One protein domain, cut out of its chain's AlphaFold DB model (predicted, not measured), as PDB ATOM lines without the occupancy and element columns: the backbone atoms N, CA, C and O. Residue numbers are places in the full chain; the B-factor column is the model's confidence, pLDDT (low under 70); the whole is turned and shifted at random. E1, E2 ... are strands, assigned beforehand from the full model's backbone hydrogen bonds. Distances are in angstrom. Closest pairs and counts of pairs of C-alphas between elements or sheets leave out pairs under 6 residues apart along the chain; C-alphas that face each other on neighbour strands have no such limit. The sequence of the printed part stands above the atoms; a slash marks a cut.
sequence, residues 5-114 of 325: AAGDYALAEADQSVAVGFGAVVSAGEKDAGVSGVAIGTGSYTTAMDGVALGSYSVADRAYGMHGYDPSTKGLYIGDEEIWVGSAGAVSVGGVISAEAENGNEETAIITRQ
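This is residues 5 to 114 of the 325 residues of the protein "Adhesin yadA" of Veillonella criceti (UniProt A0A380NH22). With little regular structure, this chain is wound in stacked turns: E1, E2 and E3 form one row, and the short paired stretches 11 to 12, 25 to 26, 45 to 46 and 59 to 60 a second. A loop within residues 55 to 94 and the hairpin E4 and E5 reach away from them. Among 110 printed residues, 21 are in five named strands, E1 to E5 in order, with no named helix: all strand, sheet E1 E2 E3 parallel, E4 E5 antiparallel. It is only just compact, close to loose: radius of gyration of the C-alphas 15.4 A, spans 44 by 37 by 28 A.

Find C-alpha 18 at (187.508, 7.673, 162.365), where E1, residues 18 to 20, begins. E2 is 38 to 40, E3 52 to 54. E4, 95 to 100, runs 16.6 A; E5, 106 to 111, runs 15.9 A to C-alpha 111 at (183.860, -5.488, 179.159).

Look for backbone atoms within hydrogen-bond range: N 39 and O 18, 2.8 A, between the parallel neighbours E1 and E2; N 53 and O 38, 2.8 A, between the parallel neighbours E2 and E3; N 97 and O 109, 2.9 A, in the antiparallel hairpin E4 and E5. E3 and E4 are apart.

The C-alphas farthest apart, Asp 80 and Glu 102, are 47.7 A apart. The printed part has no cut. Links E1 to E2, E2 to E3 and E3 to E4 are long. Residues 29 to 35 have pLDDT under 70.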
ATOM      1  N   ALA A   5     192.883   8.026 160.644       95.94
ATOM      2  CA  ALA A   5     193.494   7.064 161.553       95.94
ATOM      3  C   ALA A   5     194.611   7.741 162.359       95.94
ATOM      4  O   ALA A   5     195.508   8.361 161.783       95.94
ATOM      5  N   ALA A   6     194.567   7.625 163.687       96.94
ATOM      6  CA  ALA A   6     195.579   8.175 164.585       96.94
ATOM      7  C   ALA A   6     195.910   7.207 165.728       96.94
ATOM      8  O   ALA A   6     195.081   6.934 166.596       96.94
ATOM      9  N   GLY A   7     197.154   6.735 165.756       95.94
ATOM     10  CA  GLY A   7     197.643   5.734 166.702       95.94
ATOM     11  C   GLY A   7     198.455   4.667 165.979       95.94
ATOM     12  O   GLY A   7     198.276   4.448 164.783       95.94
ATOM     13  N   ASP A   8     199.368   4.018 166.695       96.12
ATOM     14  CA  ASP A   8     200.097   2.881 166.136       96.12
ATOM     15  C   ASP A   8     199.123   1.717 165.883       96.12
ATOM     16  O   ASP A   8     198.252   1.447 166.714       96.12
ATOM     17  N   TYR A   9     199.218   1.087 164.711       95.38
ATOM     18  CA  TYR A   9     198.257   0.095 164.198       95.38
ATOM     19  C   TYR A   9     196.787   0.559 164.096       95.38
ATOM     20  O   TYR A   9     195.897  -0.281 163.970       95.38
ATOM     21  N   ALA A  10     196.499   1.865 164.142       96.94
ATOM     22  CA  ALA A  10     195.143   2.359 163.902       96.94
ATOM     23  C   ALA A  10     194.762   2.206 162.421       96.94
ATOM     24  O   ALA A  10     195.545   2.565 161.537       96.94
ATOM     25  N   LEU A  11     193.552   1.717 162.147       94.62
ATOM     26  CA  LEU A  11     193.109   1.377 160.800       94.62
ATOM     27  C   LEU A  11     191.684   1.878 160.526       94.62
ATOM     28  O   LEU A  11     190.719   1.457 161.155       94.62
ATOM     29  N   ALA A  12     191.563   2.784 159.560       93.25
ATOM     30  CA  ALA A  12     190.304   3.384 159.131       93.25
ATOM     31  C   ALA A  12     190.000   2.920 157.692       93.25
ATOM     32  O   ALA A  12     190.277   3.640 156.729       93.25
ATOM     33  N   GLU A  13     189.536   1.669 157.556       88.94
ATOM     34  CA  GLU A  13     189.316   0.988 156.266       88.94
ATOM     35  C   GLU A  13     188.056   1.467 155.540       88.94
ATOM     36  O   GLU A  13     188.044   1.506 154.312       88.94
ATOM     37  N   ALA A  14     186.999   1.808 156.280       84.94
ATOM     38  CA  ALA A  14     185.745   2.280 155.697       84.94
ATOM     39  C   ALA A  14     185.851   3.743 155.227       84.94
ATOM     40  O   ALA A  14     186.553   4.561 155.834       84.94
ATOM     41  N   ASP A  15     185.102   4.114 154.189       85.19
ATOM     42  CA  ASP A  15     184.994   5.512 153.765       85.19
ATOM     43  C   ASP A  15     184.408   6.386 154.893       85.19
ATOM     44  O   ASP A  15     183.462   5.994 155.571       85.19
ATOM     45  N   GLN A  16     184.971   7.586 155.099       89.69
ATOM     46  CA  GLN A  16     184.554   8.547 156.143       89.69
ATOM     47  C   GLN A  16     184.695   8.042 157.597       89.69
ATOM     48  O   GLN A  16     184.093   8.599 158.515       89.69
ATOM     49  N   SER A  17     185.513   7.015 157.834       93.00
ATOM     50  CA  SER A  17     185.739   6.466 159.174       93.00
ATOM     51  C   SER A  17     186.747   7.245 160.025       93.00
ATOM     52  O   SER A  17     187.636   7.934 159.514       93.00
ATOM     53  N   VAL A  18     186.615   7.102 161.348       95.94
ATOM     54  CA  VAL A  18     187.508   7.673 162.365       95.94
ATOM     55  C   VAL A  18     188.007   6.564 163.292       95.94
ATOM     56  O   VAL A  18     187.227   6.009 164.061       95.94
ATOM     57  N   ALA A  19     189.309   6.281 163.264       97.06
ATOM     58  CA  ALA A  19     189.981   5.342 164.159       97.06
ATOM     59  C   ALA A  19     191.043   6.068 165.001       97.06
ATOM     60  O   ALA A  19     192.012   6.610 164.466       97.06
ATOM     61  N   VAL A  20     190.878   6.104 166.325       98.12
ATOM     62  CA  VAL A  20     191.784   6.812 167.245       98.12
ATOM     63  C   VAL A  20     192.175   5.920 168.419       98.12
ATOM     64  O   VAL A  20     191.338   5.572 169.246       98.12
ATOM     65  N   GLY A  21     193.463   5.605 168.543       97.56
ATOM     66  CA  GLY A  21     194.020   4.760 169.603       97.56
ATOM     67  C   GLY A  21     194.903   3.639 169.058       97.56
ATOM     68  O   GLY A  21     194.851   3.313 167.875       97.56
ATOM     69  N   PHE A  22     195.731   3.047 169.924       97.25
ATOM     70  CA  PHE A  22     196.570   1.904 169.547       97.25
ATOM     71  C   PHE A  22     195.693   0.735 169.086       97.25
ATOM     72  O   PHE A  22     194.836   0.289 169.851       97.25
ATOM     73  N   GLY A  23     195.883   0.253 167.858       95.69
ATOM     74  CA  GLY A  23     195.102  -0.855 167.300       95.69
ATOM     75  C   GLY A  23     193.595  -0.588 167.191       95.69
ATOM     76  O   GLY A  23     192.821  -1.539 167.208       95.69
ATOM     77  N   ALA A  24     193.155   0.678 167.158       97.19
ATOM     78  CA  ALA A  24     191.751   1.013 166.915       97.19
ATOM     79  C   ALA A  24     191.397   0.753 165.444       97.19
ATOM     80  O   ALA A  24     192.140   1.183 164.560       97.19
ATOM     81  N   VAL A  25     190.272   0.094 165.171       95.12
ATOM     82  CA  VAL A  25     189.890  -0.296 163.808       95.12
ATOM     83  C   VAL A  25     188.436   0.051 163.513       95.12
ATOM     84  O   VAL A  25     187.530  -0.268 164.282       95.12
ATOM     85  N   VAL A  26     188.210   0.655 162.351       94.19
ATOM     86  CA  VAL A  26     186.900   0.703 161.699       94.19
ATOM     87  C   VAL A  26     187.014  -0.101 160.412       94.19
ATOM     88  O   VAL A  26     187.705   0.327 159.485       94.19
ATOM     89  N   SER A  27     186.383  -1.274 160.378       89.00
ATOM     90  CA  SER A  27     186.457  -2.193 159.241       89.00
ATOM     91  C   SER A  27     185.474  -1.788 158.143       89.00
ATOM     92  O   SER A  27     184.361  -1.355 158.436       89.00
ATOM     93  N   ALA A  28     185.867  -1.951 156.878       73.38
ATOM     94  CA  ALA A  28     185.026  -1.622 155.721       73.38
ATOM     95  C   ALA A  28     183.843  -2.583 155.483       73.38
ATOM     96  O   ALA A  28     183.036  -2.319 154.596       73.38
ATOM     97  N   GLY A  29     183.734  -3.687 156.233       67.62
ATOM     98  CA  GLY A  29     182.682  -4.687 156.020       67.62
ATOM     99  C   GLY A  29     182.666  -5.260 154.590       67.62
ATOM    100  O   GLY A  29     183.680  -5.258 153.886       67.62
ATOM    101  N   GLU A  30     181.514  -5.783 154.149       57.97
ATOM    102  CA  GLU A  30     181.310  -6.132 152.737       57.97
ATOM    103  C   GLU A  30     181.309  -4.849 151.888       57.97
ATOM    104  O   GLU A  30     180.557  -3.916 152.157       57.97
ATOM    105  N   LYS A  31     182.171  -4.828 150.862       50.50
ATOM    106  CA  LYS A  31     182.647  -3.682 150.056       50.50
ATOM    107  C   LYS A  31     181.618  -2.735 149.399       50.50
ATOM    108  O   LYS A  31     182.048  -1.856 148.663       50.50
ATOM    109  N   ASP A  32     180.323  -2.864 149.666       50.00
ATOM    110  CA  ASP A  32     179.255  -2.005 149.125       50.00
ATOM    111  C   ASP A  32     178.311  -1.419 150.203       50.00
ATOM    112  O   ASP A  32     177.358  -0.711 149.872       50.00
ATOM    113  N   ALA A  33     178.569  -1.649 151.498       52.84
ATOM    114  CA  ALA A  33     177.845  -0.988 152.587       52.84
ATOM    115  C   ALA A  33     178.435   0.413 152.827       52.84
ATOM    116  O   ALA A  33     179.372   0.593 153.600       52.84
ATOM    117  N   GLY A  34     177.947   1.411 152.092       54.06
ATOM    118  CA  GLY A  34     178.409   2.787 152.255       54.06
ATOM    119  C   GLY A  34     178.256   3.307 153.693       54.06
ATOM    120  O   GLY A  34     177.235   3.076 154.313       54.06
ATOM    121  N   VAL A  35     179.220   4.132 154.120       63.22
ATOM    122  CA  VAL A  35     179.197   5.123 155.226       63.22
ATOM    123  C   VAL A  35     179.854   4.743 156.581       63.22
ATOM    124  O   VAL A  35     179.609   3.698 157.173       63.22
ATOM    125  N   SER A  36     180.713   5.688 157.011       80.81
ATOM    126  CA  SER A  36     181.296   6.071 158.316       80.81
ATOM    127  C   SER A  36     181.133   5.146 159.530       80.81
ATOM    128  O   SER A  36     180.046   4.725 159.883       80.81
ATOM    129  N   GLY A  37     182.212   4.972 160.294       90.94
ATOM    130  CA  GLY A  37     182.178   4.402 161.645       90.94
ATOM    131  C   GLY A  37     183.210   5.080 162.541       90.94
ATOM    132  O   GLY A  37     184.156   5.704 162.045       90.94
ATOM    133  N   VAL A  38     183.031   4.981 163.856       96.00
ATOM    134  CA  VAL A  38     183.906   5.634 164.840       96.00
ATOM    135  C   VAL A  38     184.436   4.611 165.834       96.00
ATOM    136  O   VAL A  38     183.673   4.064 166.620       96.00
ATOM    137  N   ALA A  39     185.751   4.411 165.867       97.38
ATOM    138  CA  ALA A  39     186.441   3.616 166.875       97.38
ATOM    139  C   ALA A  39     187.416   4.504 167.657       97.38
ATOM    140  O   ALA A  39     188.412   4.985 167.114       97.38
ATOM    141  N   ILE A  40     187.123   4.754 168.935       98.06
ATOM    142  CA  ILE A  40     187.960   5.578 169.815       98.06
ATOM    143  C   ILE A  40     188.358   4.776 171.052       98.06
ATOM    144  O   ILE A  40     187.526   4.446 171.894       98.06
ATOM    145  N   GLY A  41     189.657   4.537 171.217       97.38
ATOM    146  CA  GLY A  41     190.259   3.816 172.335       97.38
ATOM    147  C   GLY A  41     191.135   2.654 171.871       97.38
ATOM    148  O   GLY A  41     190.948   2.110 170.786       97.38
ATOM    149  N   THR A  42     192.093   2.258 172.710       96.38
ATOM    150  CA  THR A  42     192.994   1.128 172.434       96.38
ATOM    151  C   THR A  42     192.210  -0.147 172.128       96.38
ATOM    152  O   THR A  42     191.375  -0.555 172.935       96.38
ATOM    153  N   GLY A  43     192.463  -0.760 170.971       94.50
ATOM    154  CA  GLY A  43     191.787  -1.980 170.526       94.50
ATOM    155  C   GLY A  43     190.274  -1.837 170.334       94.50
ATOM    156  O   GLY A  43     189.569  -2.839 170.379       94.50
ATOM    157  N   SER A  44     189.744  -0.612 170.213       97.00
ATOM    158  CA  SER A  44     188.330  -0.407 169.873       97.00
ATOM    159  C   SER A  44     188.059  -0.840 168.431       97.00
ATOM    160  O   SER A  44     188.908  -0.656 167.560       97.00
ATOM    161  N   TYR A  45     186.890  -1.428 168.183       94.81
ATOM    162  CA  TYR A  45     186.585  -2.092 166.917       94.81
ATOM    163  C   TYR A  45     185.156  -1.780 166.462       94.81
ATOM    164  O   TYR A  45     184.201  -2.024 167.195       94.81
ATOM    165  N   THR A  46     184.986  -1.236 165.261       94.50
ATOM    166  CA  THR A  46     183.661  -0.956 164.678       94.50
ATOM    167  C   THR A  46     183.507  -1.697 163.358       94.50
ATOM    168  O   THR A  46     184.334  -1.534 162.462       94.50
ATOM    169  N   THR A  47     182.448  -2.499 163.243       90.56
ATOM    170  CA  THR A  47     182.069  -3.225 162.015       90.56
ATOM    171  C   THR A  47     180.694  -2.839 161.498       90.56
ATOM    172  O   THR A  47     180.419  -3.018 160.316       90.56
ATOM    173  N   ALA A  48     179.825  -2.324 162.367       88.94
ATOM    174  CA  ALA A  48     178.529  -1.813 161.964       88.94
ATOM    175  C   ALA A  48     178.680  -0.465 161.245       88.94
ATOM    176  O   ALA A  48     179.336   0.444 161.758       88.94
ATOM    177  N   MET A  49     178.018  -0.327 160.094       86.50
ATOM    178  CA  MET A  49     177.801   0.959 159.421       86.50
ATOM    179  C   MET A  49     177.160   1.958 160.395       86.50
ATOM    180  O   MET A  49     176.221   1.599 161.111       86.50
ATOM    181  N   ASP A  50     177.690   3.183 160.453       90.25
ATOM    182  CA  ASP A  50     177.330   4.242 161.412       90.25
ATOM    183  C   ASP A  50     177.500   3.861 162.899       90.25
ATOM    184  O   ASP A  50     177.014   4.552 163.796       90.25
ATOM    185  N   GLY A  51     178.216   2.771 163.192       93.38
ATOM    186  CA  GLY A  51     178.511   2.328 164.551       93.38
ATOM    187  C   GLY A  51     179.545   3.207 165.261       93.38
ATOM    188  O   GLY A  51     180.431   3.808 164.643       93.38
ATOM    189  N   VAL A  52     179.462   3.249 166.595       96.69
ATOM    190  CA  VAL A  52     180.394   4.014 167.439       96.69
ATOM    191  C   VAL A  52     180.918   3.146 168.578       96.69
ATOM    192  O   VAL A  52     180.206   2.893 169.546       96.69
ATOM    193  N   ALA A  53     182.178   2.731 168.517       97.44
ATOM    194  CA  ALA A  53     182.890   2.103 169.625       97.44
ATOM    195  C   ALA A  53     183.646   3.157 170.456       97.44
ATOM    196  O   ALA A  53     184.605   3.771 169.984       97.44
ATOM    197  N   LEU A  54     183.241   3.348 171.717       98.12
ATOM    198  CA  LEU A  54     183.784   4.369 172.617       98.12
ATOM    199  C   LEU A  54     184.432   3.765 173.871       98.12
ATOM    200  O   LEU A  54     183.767   3.339 174.813       98.12
ATOM    201  N   GLY A  55     185.760   3.827 173.919       97.81
ATOM    202  CA  GLY A  55     186.602   3.343 175.007       97.81
ATOM    203  C   GLY A  55     187.413   2.112 174.609       97.81
ATOM    204  O   GLY A  55     187.073   1.407 173.661       97.81
ATOM    205  N   SER A  56     188.481   1.833 175.363       95.81
ATOM    206  CA  SER A  56     189.381   0.698 175.108       95.81
ATOM    207  C   SER A  56     188.601  -0.610 174.956       95.81
ATOM    208  O   SER A  56     187.791  -0.935 175.828       95.81
ATOM    209  N   TYR A  57     188.860  -1.352 173.882       95.81
ATOM    210  CA  TYR A  57     188.232  -2.643 173.594       95.81
ATOM    211  C   TYR A  57     186.703  -2.613 173.469       95.81
ATOM    212  O   TYR A  57     186.033  -3.621 173.688       95.81
ATOM    213  N   SER A  58     186.126  -1.446 173.176       97.31
ATOM    214  CA  SER A  58     184.704  -1.384 172.845       97.31
ATOM    215  C   SER A  58     184.483  -1.912 171.434       97.31
ATOM    216  O   SER A  58     185.298  -1.650 170.551       97.31
ATOM    217  N   VAL A  59     183.387  -2.638 171.232       95.44
ATOM    218  CA  VAL A  59     183.033  -3.253 169.951       95.44
ATOM    219  C   VAL A  59     181.645  -2.784 169.538       95.44
ATOM    220  O   VAL A  59     180.688  -2.975 170.289       95.44
ATOM    221  N   ALA A  60     181.540  -2.149 168.371       94.62
ATOM    222  CA  ALA A  60     180.281  -1.707 167.776       94.62
ATOM    223  C   ALA A  60     179.972  -2.542 166.522       94.62
ATOM    224  O   ALA A  60     180.443  -2.248 165.422       94.62
ATOM    225  N   ASP A  61     179.192  -3.605 166.716       91.50
ATOM    226  CA  ASP A  61     178.889  -4.651 165.727       91.50
ATOM    227  C   ASP A  61     177.393  -4.793 165.394       91.50
ATOM    228  O   ASP A  61     177.020  -5.509 164.466       91.50
ATOM    229  N   ARG A  62     176.517  -4.083 166.112       91.25
ATOM    230  CA  ARG A  62     175.077  -4.053 165.829       91.25
ATOM    231  C   ARG A  62     174.767  -3.044 164.726       91.25
ATOM    232  O   ARG A  62     174.875  -1.840 164.955       91.25
ATOM    233  N   ALA A  63     174.388  -3.555 163.557       88.81
ATOM    234  CA  ALA A  63     174.028  -2.778 162.373       88.81
ATOM    235  C   ALA A  63     172.670  -2.059 162.500       88.81
ATOM    236  O   ALA A  63     171.900  -2.306 163.431       88.81
ATOM    237  N   TYR A  64     172.376  -1.190 161.529       87.38
ATOM    238  CA  TYR A  64     171.044  -0.610 161.342       87.38
ATOM    239  C   TYR A  64     169.990  -1.706 161.074       87.38
ATOM    240  O   TYR A  64     170.310  -2.807 160.623       87.38
ATOM    241  N   GLY A  65     168.720  -1.411 161.343       87.88
ATOM    242  CA  GLY A  65     167.589  -2.318 161.127       87.88
ATOM    243  C   GLY A  65     167.449  -3.421 162.181       87.88
ATOM    244  O   GLY A  65     166.530  -4.233 162.106       87.88
ATOM    245  N   MET A  66     168.338  -3.468 163.176       89.19
ATOM    246  CA  MET A  66     168.272  -4.470 164.236       89.19
ATOM    247  C   MET A  66     167.158  -4.131 165.231       89.19
ATOM    248  O   MET A  66     167.118  -3.035 165.795       89.19
ATOM    249  N   HIS A  67     166.269  -5.097 165.464       92.50
ATOM    250  CA  HIS A  67     165.158  -4.977 166.406       92.50
ATOM    251  C   HIS A  67     165.643  -5.048 167.862       92.50
ATOM    252  O   HIS A  67     166.496  -5.865 168.217       92.50
ATOM    253  N   GLY A  68     165.075  -4.200 168.717       93.25
ATOM    254  CA  GLY A  68     165.291  -4.193 170.161       93.25
ATOM    255  C   GLY A  68     164.566  -5.332 170.883       93.25
ATOM    256  O   GLY A  68     163.739  -6.040 170.309       93.25
ATOM    257  N   TYR A  69     164.877  -5.511 172.169       95.38
ATOM    258  CA  TYR A  69     164.190  -6.474 173.034       95.38
ATOM    259  C   TYR A  69     162.856  -5.908 173.534       95.38
ATOM    260  O   TYR A  69     162.828  -4.834 174.131       95.38
ATOM    261  N   ASP A  70     161.783  -6.673 173.366       95.12
ATOM    262  CA  ASP A  70     160.439  -6.376 173.847       95.12
ATOM    263  C   ASP A  70     160.111  -7.226 175.097       95.12
ATOM    264  O   ASP A  70     159.963  -8.454 175.018       95.12
ATOM    265  N   PRO A  71     159.964  -6.602 176.282       94.19
ATOM    266  CA  PRO A  71     159.631  -7.308 177.517       94.19
ATOM    267  C   PRO A  71     158.259  -7.997 177.524       94.19
ATOM    268  O   PRO A  71     158.064  -8.919 178.320       94.19
ATOM    269  N   SER A  72     157.311  -7.566 176.686       93.88
ATOM    270  CA  SER A  72     155.958  -8.132 176.640       93.88
ATOM    271  C   SER A  72     155.940  -9.516 175.987       93.88
ATOM    272  O   SER A  72     155.274 -10.433 176.475       93.88
ATOM    273  N   THR A  73     156.751  -9.688 174.943       95.19
ATOM    274  CA  THR A  73     156.931 -10.946 174.208       95.19
ATOM    275  C   THR A  73     158.125 -11.759 174.707       95.19
ATOM    276  O   THR A  73     158.217 -12.951 174.415       95.19
ATOM    277  N   LYS A  74     159.007 -11.150 175.514       95.56
ATOM    278  CA  LYS A  74     160.272 -11.732 175.997       95.56
ATOM    279  C   LYS A  74     161.215 -12.121 174.856       95.56
ATOM    280  O   LYS A  74     161.908 -13.137 174.937       95.56
ATOM    281  N   GLY A  75     161.228 -11.328 173.792       95.69
ATOM    282  CA  GLY A  75     161.991 -11.601 172.580       95.69
ATOM    283  C   GLY A  75     162.378 -10.325 171.846       95.69
ATOM    284  O   GLY A  75     162.335  -9.240 172.415       95.69
ATOM    285  N   LEU A  76     162.782 -10.464 170.585       94.31
ATOM    286  CA  LEU A  76     162.928  -9.312 169.695       94.31
ATOM    287  C   LEU A  76     161.545  -8.731 169.389       94.31
ATOM    288  O   LEU A  76     160.582  -9.482 169.244       94.31
ATOM    289  N   TYR A  77     161.461  -7.412 169.273       94.31
ATOM    290  CA  TYR A  77     160.265  -6.719 168.810       94.31
ATOM    291  C   TYR A  77     159.899  -7.161 167.378       94.31
ATOM    292  O   TYR A  77     160.779  -7.220 166.523       94.31
ATOM    293  N   ILE A  78     158.623  -7.469 167.100       88.44
ATOM    294  CA  ILE A  78     158.132  -7.974 165.788       88.44
ATOM    295  C   ILE A  78     157.056  -7.036 165.204       88.44
ATOM    296  O   ILE A  78     156.068  -7.477 164.625       88.44
ATOM    297  N   GLY A  79     157.196  -5.728 165.410       87.19
ATOM    298  CA  GLY A  79     156.309  -4.731 164.811       87.19
ATOM    299  C   GLY A  79     157.054  -3.732 163.934       87.19
ATOM    300  O   GLY A  79     158.260  -3.858 163.717       87.19
ATOM    301  N   ASP A  80     156.311  -2.722 163.484       84.31
ATOM    302  CA  ASP A  80     156.785  -1.696 162.549       84.31
ATOM    303  C   ASP A  80     157.066  -0.344 163.241       84.31
ATOM    304  O   ASP A  80     157.308   0.657 162.568       84.31
ATOM    305  N   GLU A  81     157.012  -0.265 164.579       87.56
ATOM    306  CA  GLU A  81     157.355   0.969 165.299       87.56
ATOM    307  C   GLU A  81     158.864   1.241 165.236       87.56
ATOM    308  O   GLU A  81     159.676   0.515 165.817       87.56
ATOM    309  N   GLU A  82     159.229   2.342 164.579       87.75
ATOM    310  CA  GLU A  82     160.623   2.737 164.342       87.75
ATOM    311  C   GLU A  82     161.435   2.916 165.633       87.75
ATOM    312  O   GLU A  82     162.632   2.660 165.637       87.75
ATOM    313  N   ILE A  83     160.806   3.289 166.756       91.50
ATOM    314  CA  ILE A  83     161.515   3.502 168.033       91.50
ATOM    315  C   ILE A  83     162.158   2.220 168.592       91.50
ATOM    316  O   ILE A  83     163.092   2.295 169.388       91.50
ATOM    317  N   TRP A  84     161.680   1.044 168.171       93.25
ATOM    318  CA  TRP A  84     162.200  -0.260 168.589       93.25
ATOM    319  C   TRP A  84     163.199  -0.856 167.590       93.25
ATOM    320  O   TRP A  84     163.723  -1.943 167.838       93.25
ATOM    321  N   VAL A  85     163.471  -0.177 166.473       92.00
ATOM    322  CA  VAL A  85     164.369  -0.642 165.408       92.00
ATOM    323  C   VAL A  85     165.488   0.377 165.219       92.00
ATOM    324  O   VAL A  85     165.243   1.544 164.934       92.00
ATOM    325  N   GLY A  86     166.745  -0.046 165.371       89.56
ATOM    326  CA  GLY A  86     167.879   0.872 165.245       89.56
ATOM    327  C   GLY A  86     167.953   1.501 163.850       89.56
ATOM    328  O   GLY A  86     168.131   0.790 162.867       89.56
ATOM    329  N   SER A  87     167.860   2.827 163.744       90.25
ATOM    330  CA  SER A  87     167.964   3.539 162.457       90.25
ATOM    331  C   SER A  87     169.407   3.725 161.965       90.25
ATOM    332  O   SER A  87     169.615   4.062 160.803       90.25
ATOM    333  N   ALA A  88     170.394   3.474 162.828       90.38
ATOM    334  CA  ALA A  88     171.829   3.521 162.551       90.38
ATOM    335  C   ALA A  88     172.563   2.438 163.364       90.38
ATOM    336  O   ALA A  88     171.961   1.779 164.221       90.38
ATOM    337  N   GLY A  89     173.864   2.262 163.114       90.56
ATOM    338  CA  GLY A  89     174.714   1.387 163.918       90.56
ATOM    339  C   GLY A  89     174.725   1.769 165.401       90.56
ATOM    340  O   GLY A  89     174.592   2.933 165.781       90.56
ATOM    341  N   ALA A  90     174.876   0.774 166.276       93.06
ATOM    342  CA  ALA A  90     174.827   1.017 167.714       93.06
ATOM    343  C   ALA A  90     176.049   1.792 168.231       93.06
ATOM    344  O   ALA A  90     177.189   1.577 167.811       93.06
ATOM    345  N   VAL A  91     175.815   2.602 169.264       96.44
ATOM    346  CA  VAL A  91     176.879   3.107 170.136       96.44
ATOM    347  C   VAL A  91     177.198   2.045 171.186       96.44
ATOM    348  O   VAL A  91     176.315   1.580 171.912       96.44
ATOM    349  N   SER A  92     178.464   1.663 171.289       96.75
ATOM    350  CA  SER A  92     178.962   0.676 172.236       96.75
ATOM    351  C   SER A  92     180.048   1.266 173.128       96.75
ATOM    352  O   SER A  92     181.030   1.833 172.656       96.75
ATOM    353  N   VAL A  93     179.882   1.098 174.440       97.88
ATOM    354  CA  VAL A  93     180.862   1.493 175.471       97.88
ATOM    355  C   VAL A  93     181.558   0.282 176.095       97.88
ATOM    356  O   VAL A  93     182.185   0.381 177.148       97.88
ATOM    357  N   GLY A  94     181.388  -0.893 175.503       97.00
ATOM    358  CA  GLY A  94     181.871  -2.172 175.997       97.00
ATOM    359  C   GLY A  94     182.090  -3.125 174.834       97.00
ATOM    360  O   GLY A  94     181.922  -2.752 173.677       97.00
ATOM    361  N   GLY A  95     182.494  -4.348 175.117       95.31
ATOM    362  CA  GLY A  95     182.805  -5.295 174.057       95.31
ATOM    363  C   GLY A  95     183.160  -6.657 174.606       95.31
ATOM    364  O   GLY A  95     183.269  -6.840 175.821       95.31
ATOM    365  N   VAL A  96     183.335  -7.606 173.699       92.75
ATOM    366  CA  VAL A  96     183.894  -8.918 174.007       92.75
ATOM    367  C   VAL A  96     185.310  -8.938 173.453       92.75
ATOM    368  O   VAL A  96     185.512  -8.659 172.275       92.75
ATOM    369  N   ILE A  97     186.285  -9.233 174.307       86.88
ATOM    370  CA  ILE A  97     187.653  -9.524 173.880       86.88
ATOM    371  C   ILE A  97     187.804 -11.034 173.882       86.88
ATOM    372  O   ILE A  97     187.525 -11.657 174.905       86.88
ATOM    373  N   SER A  98     188.296 -11.589 172.782       86.00
ATOM    374  CA  SER A  98     188.773 -12.969 172.723       86.00
ATOM    375  C   SER A  98     190.299 -12.977 172.721       86.00
ATOM    376  O   SER A  98     190.922 -12.218 171.976       86.00
ATOM    377  N   ALA A  99     190.901 -13.825 173.546       80.88
ATOM    378  CA  ALA A  99     192.328 -14.120 173.513       80.88
ATOM    379  C   ALA A  99     192.528 -15.636 173.506       80.88
ATOM    380  O   ALA A  99     191.782 -16.367 174.156       80.88
ATOM    381  N   GLU A 100     193.537 -16.116 172.786       81.81
ATOM    382  CA  GLU A 100     193.959 -17.510 172.903       81.81
ATOM    383  C   GLU A 100     194.649 -17.706 174.259       81.81
ATOM    384  O   GLU A 100     195.653 -17.060 174.570       81.81
ATOM    385  N   ALA A 101     194.098 -18.592 175.082       81.75
ATOM    386  CA  ALA A 101     194.714 -19.021 176.324       81.75
ATOM    387  C   ALA A 101     195.912 -19.946 176.043       81.75
ATOM    388  O   ALA A 101     196.004 -20.584 174.995       81.75
ATOM    389  N   GLU A 102     196.811 -20.096 177.022       84.75
ATOM    390  CA  GLU A 102     198.012 -20.950 176.907       84.75
ATOM    391  C   GLU A 102     197.702 -22.420 176.557       84.75
ATOM    392  O   GLU A 102     198.565 -23.149 176.073       84.75
ATOM    393  N   ASN A 103     196.466 -22.867 176.793       85.56
ATOM    394  CA  ASN A 103     195.981 -24.211 176.479       85.56
ATOM    395  C   ASN A 103     195.384 -24.350 175.062       85.56
ATOM    396  O   ASN A 103     194.899 -25.430 174.728       85.56
ATOM    397  N   GLY A 104     195.410 -23.289 174.250       83.81
ATOM    398  CA  GLY A 104     194.872 -23.259 172.888       83.81
ATOM    399  C   GLY A 104     193.359 -23.034 172.788       83.81
ATOM    400  O   GLY A 104     192.817 -23.121 171.689       83.81
ATOM    401  N   ASN A 105     192.665 -22.763 173.899       85.69
ATOM    402  CA  ASN A 105     191.249 -22.390 173.880       85.69
ATOM    403  C   ASN A 105     191.082 -20.872 173.746       85.69
ATOM    404  O   ASN A 105     191.883 -20.112 174.286       85.69
ATOM    405  N   GLU A 106     190.000 -20.425 173.111       86.81
ATOM    406  CA  GLU A 106     189.599 -19.017 173.168       86.81
ATOM    407  C   GLU A 106     188.984 -18.694 174.534       86.81
ATOM    408  O   GLU A 106     187.984 -19.287 174.948       86.81
ATOM    409  N   GLU A 107     189.575 -17.733 175.236       87.88
ATOM    410  CA  GLU A 107     189.017 -17.140 176.440       87.88
ATOM    411  C   GLU A 107     188.385 -15.792 176.091       87.88
ATOM    412  O   GLU A 107     189.045 -14.879 175.588       87.88
ATOM    413  N   THR A 108     187.082 -15.673 176.351       89.56
ATOM    414  CA  THR A 108     186.325 -14.442 176.118       89.56
ATOM    415  C   THR A 108     186.105 -13.677 177.414       89.56
ATOM    416  O   THR A 108     185.528 -14.215 178.362       89.56
ATOM    417  N   ALA A 109     186.460 -12.396 177.433       89.94
ATOM    418  CA  ALA A 109     186.139 -11.476 178.516       89.94
ATOM    419  C   ALA A 109     185.123 -10.426 178.045       89.94
ATOM    420  O   ALA A 109     185.315  -9.780 177.014       89.94
ATOM    421  N   ILE A 110     184.050 -10.226 178.819       94.00
ATOM    422  CA  ILE A 110     183.061  -9.171 178.563       94.00
ATOM    423  C   ILE A 110     183.470  -7.912 179.323       94.00
ATOM    424  O   ILE A 110     183.572  -7.911 180.551       94.00
ATOM    425  N   ILE A 111     183.630  -6.813 178.596       95.50
ATOM    426  CA  ILE A 111     183.860  -5.488 179.159       95.50
ATOM    427  C   ILE A 111     182.540  -4.731 179.190       95.50
ATOM    428  O   ILE A 111     181.940  -4.451 178.153       95.50
ATOM    429  N   THR A 112     182.127  -4.339 180.392       96.94
ATOM    430  CA  THR A 112     181.010  -3.417 180.616       96.94
ATOM    431  C   THR A 112     181.504  -2.152 181.306       96.94
ATOM    432  O   THR A 112     182.526  -2.154 181.996       96.94
ATOM    433  N   ARG A 113     180.787  -1.044 181.105       97.25
ATOM    434  CA  ARG A 113     181.097   0.252 181.716       97.25
ATOM    435  C   ARG A 113     179.845   0.866 182.314       97.25
ATOM    436  O   ARG A 113     178.754   0.738 181.767       97.25
ATOM    437  N   GLN A 114     180.016   1.561 183.434       97.94
ATOM    438  CA  GLN A 114     178.979   2.444 183.954       97.94
ATOM    439  C   GLN A 114     178.952   3.732 183.130       97.94
ATOM    440  O   GLN A 114     179.993   4.350 182.914       97.94
TER     441      GLN A 114